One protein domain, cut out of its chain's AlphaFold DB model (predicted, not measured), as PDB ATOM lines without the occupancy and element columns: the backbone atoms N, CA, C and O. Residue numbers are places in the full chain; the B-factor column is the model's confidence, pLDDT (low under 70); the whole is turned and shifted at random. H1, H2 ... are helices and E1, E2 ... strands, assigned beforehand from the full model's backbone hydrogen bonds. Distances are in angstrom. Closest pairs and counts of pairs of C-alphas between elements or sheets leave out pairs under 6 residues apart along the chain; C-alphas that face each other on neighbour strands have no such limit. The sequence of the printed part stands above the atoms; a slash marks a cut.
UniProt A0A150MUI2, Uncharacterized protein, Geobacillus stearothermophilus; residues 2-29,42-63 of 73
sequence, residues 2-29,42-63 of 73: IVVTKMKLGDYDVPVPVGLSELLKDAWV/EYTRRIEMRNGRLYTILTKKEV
ATOM      1  N   ILE A   2     146.522 140.273  82.130       76.56
ATOM      2  CA  ILE A   2     146.120 141.681  82.034       76.56
ATOM      3  C   ILE A   2     147.319 142.513  82.476       76.56
ATOM      4  O   ILE A   2     147.917 142.219  83.508       76.56
ATOM      5  N   VAL A   3     147.677 143.521  81.685       86.31
ATOM      6  CA  VAL A   3     148.721 144.484  82.035       86.31
ATOM      7  C   VAL A   3     148.070 145.853  82.096       86.31
ATOM      8  O   VAL A   3     147.562 146.351  81.091       86.31
ATOM      9  N   VAL A   4     148.063 146.455  83.281       88.12
ATOM     10  CA  VAL A   4     147.604 147.831  83.461       88.12
ATOM     11  C   VAL A   4     148.738 148.758  83.045       88.12
ATOM     12  O   VAL A   4     149.777 148.810  83.692       88.12
ATOM     13  N   THR A   5     148.549 149.477  81.943       91.75
ATOM     14  CA  THR A   5     149.571 150.372  81.368       91.75
ATOM     15  C   THR A   5     149.306 151.843  81.659       91.75
ATOM     16  O   THR A   5     150.206 152.672  81.542       91.75
ATOM     17  N   LYS A   6     148.075 152.184  82.049       92.12
ATOM     18  CA  LYS A   6     147.660 153.554  82.329       92.12
ATOM     19  C   LYS A   6     146.575 153.573  83.395       92.12
ATOM     20  O   LYS A   6     145.681 152.731  83.391       92.12
ATOM     21  N   MET A   7     146.638 154.562  84.278       92.44
ATOM     22  CA  MET A   7     145.620 154.812  85.289       92.44
ATOM     23  C   MET A   7     145.265 156.298  85.296       92.44
ATOM     24  O   MET A   7     146.120 157.156  85.074       92.44
ATOM     25  N   LYS A   8     143.987 156.591  85.545       91.00
ATOM     26  CA  LYS A   8     143.486 157.951  85.732       91.00
ATOM     27  C   LYS A   8     142.789 158.089  87.074       91.00
ATOM     28  O   LYS A   8     142.098 157.171  87.515       91.00
ATOM     29  N   LEU A   9     142.920 159.258  87.687       87.31
ATOM     30  CA  LEU A   9     142.134 159.658  88.846       87.31
ATOM     31  C   LEU A   9     141.339 160.919  88.497       87.31
ATOM     32  O   LEU A   9     141.868 162.025  88.537       87.31
ATOM     33  N   GLY A  10     140.065 160.746  88.131       85.06
ATOM     34  CA  GLY A  10     139.318 161.819  87.465       85.06
ATOM     35  C   GLY A  10     139.930 162.081  86.088       85.06
ATOM     36  O   GLY A  10     140.157 161.131  85.339       85.06
ATOM     37  N   ASP A  11     140.264 163.335  85.799       88.44
ATOM     38  CA  ASP A  11     140.886 163.733  84.527       88.44
ATOM     39  C   ASP A  11     142.422 163.651  84.531       88.44
ATOM     40  O   ASP A  11     143.060 163.880  83.505       88.44
ATOM     41  N   TYR A  12     143.029 163.301  85.666       90.00
ATOM     42  CA  TYR A  12     144.480 163.302  85.835       90.00
ATOM     43  C   TYR A  12     145.086 161.933  85.533       90.00
ATOM     44  O   TYR A  12     144.666 160.926  86.108       90.00
ATOM     45  N   ASP A  13     146.115 161.909  84.684       92.19
ATOM     46  CA  ASP A  13     146.958 160.732  84.482       92.19
ATOM     47  C   ASP A  13     147.842 160.515  85.717       92.19
ATOM     48  O   ASP A  13     148.531 161.430  86.172       92.19
ATOM     49  N   VAL A  14     147.812 159.302  86.272       90.00
ATOM     50  CA  VAL A  14     148.611 158.929  87.445       90.00
ATOM     51  C   VAL A  14     149.493 157.721  87.134       90.00
ATOM     52  O   VAL A  14     149.102 156.871  86.325       90.00
ATOM     53  N   PRO A  15     150.682 157.616  87.759       91.50
ATOM     54  CA  PRO A  15     151.531 156.444  87.608       91.50
ATOM     55  C   PRO A  15     150.780 155.177  88.003       91.50
ATOM     56  O   PRO A  15     150.070 155.157  89.011       91.50
ATOM     57  N   VAL A  16     150.958 154.115  87.223       93.12
ATOM     58  CA  VAL A  16     150.430 152.800  87.584       93.12
ATOM     59  C   VAL A  16     151.232 152.276  88.780       93.12
ATOM     60  O   VAL A  16     152.454 152.160  88.672       93.12
ATOM     61  N   PRO A  17     150.588 151.958  89.918       90.94
ATOM     62  CA  PRO A  17     151.280 151.365  91.053       90.94
ATOM     63  C   PRO A  17     151.906 150.019  90.686       90.94
ATOM     64  O   PRO A  17     151.285 149.187  90.018       90.94
ATOM     65  N   VAL A  18     153.124 149.786  91.173       92.69
ATOM     66  CA  VAL A  18     153.787 148.482  91.051       92.69
ATOM     67  C   VAL A  18     152.920 147.425  91.740       92.69
ATOM     68  O   VAL A  18     152.466 147.640  92.862       92.69
ATOM     69  N   GLY A  19     152.671 146.297  91.070       89.25
ATOM     70  CA  GLY A  19     151.844 145.215  91.614       89.25
ATOM     71  C   GLY A  19     150.352 145.299  91.266       89.25
ATOM     72  O   GLY A  19     149.604 144.382  91.599       89.25
ATOM     73  N   LEU A  20     149.878 146.378  90.619       88.94
ATOM     74  CA  LEU A  20     148.448 146.525  90.313       88.94
ATOM     75  C   LEU A  20     147.954 145.474  89.304       88.94
ATOM     76  O   LEU A  20     146.839 144.972  89.436       88.94
ATOM     77  N   SER A  21     148.772 145.125  88.310       89.88
ATOM     78  CA  SER A  21     148.417 144.105  87.312       89.88
ATOM     79  C   SER A  21     148.295 142.721  87.951       89.88
ATOM     80  O   SER A  21     147.381 141.962  87.639       89.88
ATOM     81  N   GLU A  22     149.191 142.418  88.886       88.81
ATOM     82  CA  GLU A  22     149.233 141.188  89.665       88.81
ATOM     83  C   GLU A  22     148.029 141.102  90.604       88.81
ATOM     84  O   GLU A  22     147.367 140.068  90.647       88.81
ATOM     85  N   LEU A  23     147.692 142.202  91.287       86.75
ATOM     86  CA  LEU A  23     146.523 142.292  92.164       86.75
ATOM     87  C   LEU A  23     145.214 142.059  91.399       86.75
ATOM     88  O   LEU A  23     144.310 141.387  91.891       86.75
ATOM     89  N   LEU A  24     145.097 142.621  90.194       84.00
ATOM     90  CA  LEU A  24     143.875 142.538  89.393       84.00
ATOM     91  C   LEU A  24     143.760 141.253  88.568       84.00
ATOM     92  O   LEU A  24     142.683 140.994  88.027       84.00
ATOM     93  N   LYS A  25     144.824 140.446  88.489       82.19
ATOM     94  CA  LYS A  25     144.879 139.216  87.687       82.19
ATOM     95  C   LYS A  25     143.706 138.269  87.966       82.19
ATOM     96  O   LYS A  25     143.156 137.717  87.017       82.19
ATOM     97  N   ASP A  26     143.303 138.151  89.231       74.50
ATOM     98  CA  ASP A  26     142.239 137.244  89.683       74.50
ATOM     99  C   ASP A  26     141.001 137.992  90.228       74.50
ATOM    100  O   ASP A  26     139.985 137.383  90.564       74.50
ATOM    101  N   ALA A  27     141.037 139.330  90.282       68.69
ATOM    102  CA  ALA A  27     139.971 140.154  90.870       68.69
ATOM    103  C   ALA A  27     138.648 140.098  90.080       68.69
ATOM    104  O   ALA A  27     137.577 140.322  90.640       68.69
ATOM    105  N   TRP A  28     138.706 139.756  88.789       60.22
ATOM    106  CA  TRP A  28     137.531 139.652  87.915       60.22
ATOM    107  C   TRP A  28     136.735 138.352  88.124       60.22
ATOM    108  O   TRP A  28     135.667 138.185  87.538       60.22
ATOM    109  N   VAL A  29     137.220 137.433  88.970       58.34
ATOM    110  CA  VAL A  29     136.514 136.183  89.307       58.34
ATOM    111  C   VAL A  29     135.333 136.432  90.260       58.34
ATOM    112  O   VAL A  29     134.414 135.615  90.338       58.34
ATOM    113  N   GLU A  42     125.759 157.583  98.697       85.81
ATOM    114  CA  GLU A  42     125.643 158.563  99.781       85.81
ATOM    115  C   GLU A  42     126.596 159.752  99.648       85.81
ATOM    116  O   GLU A  42     126.408 160.748 100.338       85.81
ATOM    117  N   TYR A  43     127.606 159.687  98.779       86.56
ATOM    118  CA  TYR A  43     128.633 160.723  98.672       86.56
ATOM    119  C   TYR A  43     128.666 161.342  97.272       86.56
ATOM    120  O   TYR A  43     128.448 160.676  96.261       86.56
ATOM    121  N   THR A  44     128.957 162.638  97.195       88.31
ATOM    122  CA  THR A  44     129.481 163.265  95.981       88.31
ATOM    123  C   THR A  44     131.004 163.185  96.012       88.31
ATOM    124  O   THR A  44     131.639 163.388  97.049       88.31
ATOM    125  N   ARG A  45     131.608 162.842  94.871       89.12
ATOM    126  CA  ARG A  45     133.059 162.682  94.725       89.12
ATOM    127  C   ARG A  45     133.610 163.788  93.836       89.12
ATOM    128  O   ARG A  45     133.120 163.968  92.726       89.12
ATOM    129  N   ARG A  46     134.674 164.458  94.285       90.81
ATOM    130  CA  ARG A  46     135.486 165.381  93.469       90.81
ATOM    131  C   ARG A  46     136.974 165.087  93.625       90.81
ATOM    132  O   ARG A  46     137.405 164.638  94.687       90.81
ATOM    133  N   ILE A  47     137.746 165.348  92.574       93.00
ATOM    134  CA  ILE A  47     139.207 165.224  92.574       93.00
ATOM    135  C   ILE A  47     139.817 166.615  92.456       93.00
ATOM    136  O   ILE A  47     139.425 167.381  91.580       93.00
ATOM    137  N   GLU A  48     140.781 166.934  93.315       93.25
ATOM    138  CA  GLU A  48     141.470 168.225  93.313       93.25
ATOM    139  C   GLU A  48     142.991 168.041  93.344       93.25
ATOM    140  O   GLU A  48     143.510 167.237  94.119       93.25
ATOM    141  N   MET A  49     143.711 168.819  92.532       90.31
ATOM    142  CA  MET A  49     145.168 168.943  92.595       90.31
ATOM    143  C   MET A  49     145.530 170.099  93.536       90.31
ATOM    144  O   MET A  49     145.191 171.247  93.265       90.31
ATOM    145  N   ARG A  50     146.229 169.817  94.639       92.62
ATOM    146  CA  ARG A  50     146.690 170.829  95.606       92.62
ATOM    147  C   ARG A  50     148.185 170.651  95.849       92.62
ATOM    148  O   ARG A  50     148.608 169.594  96.314       92.62
ATOM    149  N   ASN A  51     148.984 171.674  95.540       92.44
ATOM    150  CA  ASN A  51     150.446 171.659  95.699       92.44
ATOM    151  C   ASN A  51     151.116 170.423  95.057       92.44
ATOM    152  O   ASN A  51     151.947 169.765  95.678       92.44
ATOM    153  N   GLY A  52     150.692 170.058  93.841       87.88
ATOM    154  CA  GLY A  52     151.220 168.896  93.112       87.88
ATOM    155  C   GLY A  52     150.769 167.529  93.643       87.88
ATOM    156  O   GLY A  52     151.262 166.504  93.176       87.88
ATOM    157  N   ARG A  53     149.841 167.485  94.608       90.69
ATOM    158  CA  ARG A  53     149.252 166.248  95.137       90.69
ATOM    159  C   ARG A  53     147.771 166.163  94.795       90.69
ATOM    160  O   ARG A  53     147.039 167.140  94.937       90.69
ATOM    161  N   LEU A  54     147.328 164.976  94.393       91.88
ATOM    162  CA  LEU A  54     145.923 164.700  94.115       91.88
ATOM    163  C   LEU A  54     145.182 164.292  95.386       91.88
ATOM    164  O   LEU A  54     145.625 163.412  96.121       91.88
ATOM    165  N   TYR A  55     144.020 164.898  95.598       92.00
ATOM    166  CA  TYR A  55     143.106 164.594  96.690       92.00
ATOM    167  C   TYR A  55     141.771 164.130  96.121       92.00
ATOM    168  O   TYR A  55     141.188 164.791  95.263       92.00
ATOM    169  N   THR A  56     141.266 163.007  96.630       92.25
ATOM    170  CA  THR A  56     139.868 162.614  96.434       92.25
ATOM    171  C   THR A  56     139.068 163.121  97.620       92.25
ATOM    172  O   THR A  56     139.325 162.718  98.750       92.25
ATOM    173  N   ILE A  57     138.105 164.002  97.373       92.50
ATOM    174  CA  ILE A  57     137.225 164.543  98.404       92.50
ATOM    175  C   ILE A  57     135.858 163.892  98.233       92.50
ATOM    176  O   ILE A  57     135.251 163.973  97.161       92.50
ATOM    177  N   LEU A  58     135.394 163.245  99.298       90.88
ATOM    178  CA  LEU A  58     134.062 162.666  99.395       90.88
ATOM    179  C   LEU A  58     133.221 163.557 100.308       90.88
ATOM    180  O   LEU A  58     133.551 163.724 101.480       90.88
ATOM    181  N   THR A  59     132.141 164.122  99.780       90.75
ATOM    182  CA  THR A  59     131.186 164.922 100.556       90.75
ATOM    183  C   THR A  59     129.909 164.116 100.719       90.75
ATOM    184  O   THR A  59     129.307 163.722  99.724       90.75
ATOM    185  N   LYS A  60     129.483 163.848 101.956       89.19
ATOM    186  CA  LYS A  60     128.219 163.144 102.193       89.19
ATOM    187  C   LYS A  60     127.062 164.008 101.686       89.19
ATOM    188  O   LYS A  60     127.016 165.200 101.978       89.19
ATOM    189  N   LYS A  61     126.152 163.426 100.911       87.12
ATOM    190  CA  LYS A  61     124.912 164.081 100.497       87.12
ATOM    191  C   LYS A  61     124.055 164.272 101.741       87.12
ATOM    192  O   LYS A  61     123.781 163.309 102.458       87.12
ATOM    193  N   GLU A  62     123.635 165.503 101.998       81.62
ATOM    194  CA  GLU A  62     122.611 165.748 103.003       81.62
ATOM    195  C   GLU A  62     121.307 165.121 102.508       81.62
ATOM    196  O   GLU A  62     120.799 165.445 101.433       81.62
ATOM    197  N   VAL A  63     120.779 164.172 103.276       64.62
ATOM    198  CA  VAL A  63     119.395 163.745 103.098       64.62
ATOM    199  C   VAL A  63     118.573 164.883 103.678       64.62
ATOM    200  O   VAL A  63     118.564 165.055 104.894       64.62
TER     201      VAL A  63
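AT A GLANCE: This is residues 2 to 29 and 42 to 63 of the 73 residues of an uncharacterized protein of Geobacillus stearothermophilus (UniProt A0A150MUI2). A long two-stranded hairpin, E3 and E4, forms one side of a flat, open arrangement, and a much smaller hairpin, E1 and E2, lies beside it with few contacts between the two. The short helix H1 lies beyond the small hairpin, on the side away from the long one. The 50 printed residues hold one named helix and four named strands, in the order E1, E2, H1, E3, E4, and the class is mostly strand. Each two-stranded sheet is antiparallel. The whole is only just loose, close to extended, with a radius of gyration of the C-alphas of 14.5 A and spans of 39 by 31 by 14 A.

HOW THE PARTS SIT: E3, residues 43 to 50, and E4, residues 53 to 60, form a hairpin, antiparallel at 158 degrees. N 46 and O 57 are 3.0 A apart, and N 55 and O 48 are 2.8 A apart, both within hydrogen-bond range. E1, residues 7 to 9, has one pair of C-alphas within 8 A of E3, those of Leu 9 and Ile 47, 7.3 A apart. E1 is only just apart from E4, the closest C-alphas being 8.2 A from each other. E2, residues 12 to 14, forms an antiparallel hairpin with E1 at 134 degrees, with N 9 and O 12 at 2.9 A, within hydrogen-bond range. E2 is apart from E3 and from E4. H1, residues 20 to 24, is apart from E1 and E4, and its O i to N i+4 pair is within hydrogen-bond range.

IN THESE COORDINATES: E3 measures 20.9 A from first to last C-alpha, beginning at C-alpha 43 (128.633, 160.723, 98.672). E4 measures 22.4 A and ends at C-alpha 60 (128.219, 163.144, 102.193). E1 begins at C-alpha 7 (145.620, 154.812, 85.289) and measures 6.9 A, E2 6.2 A and H1 6.1 A.

THE WHOLE: The C-alphas of Val 3 and Val 63 are the two farthest apart, at 40.9 A. Residues 30 to 41 are not printed, and C-alphas 29 and 42 are 27.0 A apart across this cut. The links E1 to E2, E2 to H1 and E3 to E4 are tight. The mean pLDDT of the printed part is 86.9, and residues 27 to 29 and residue 63 are under 70.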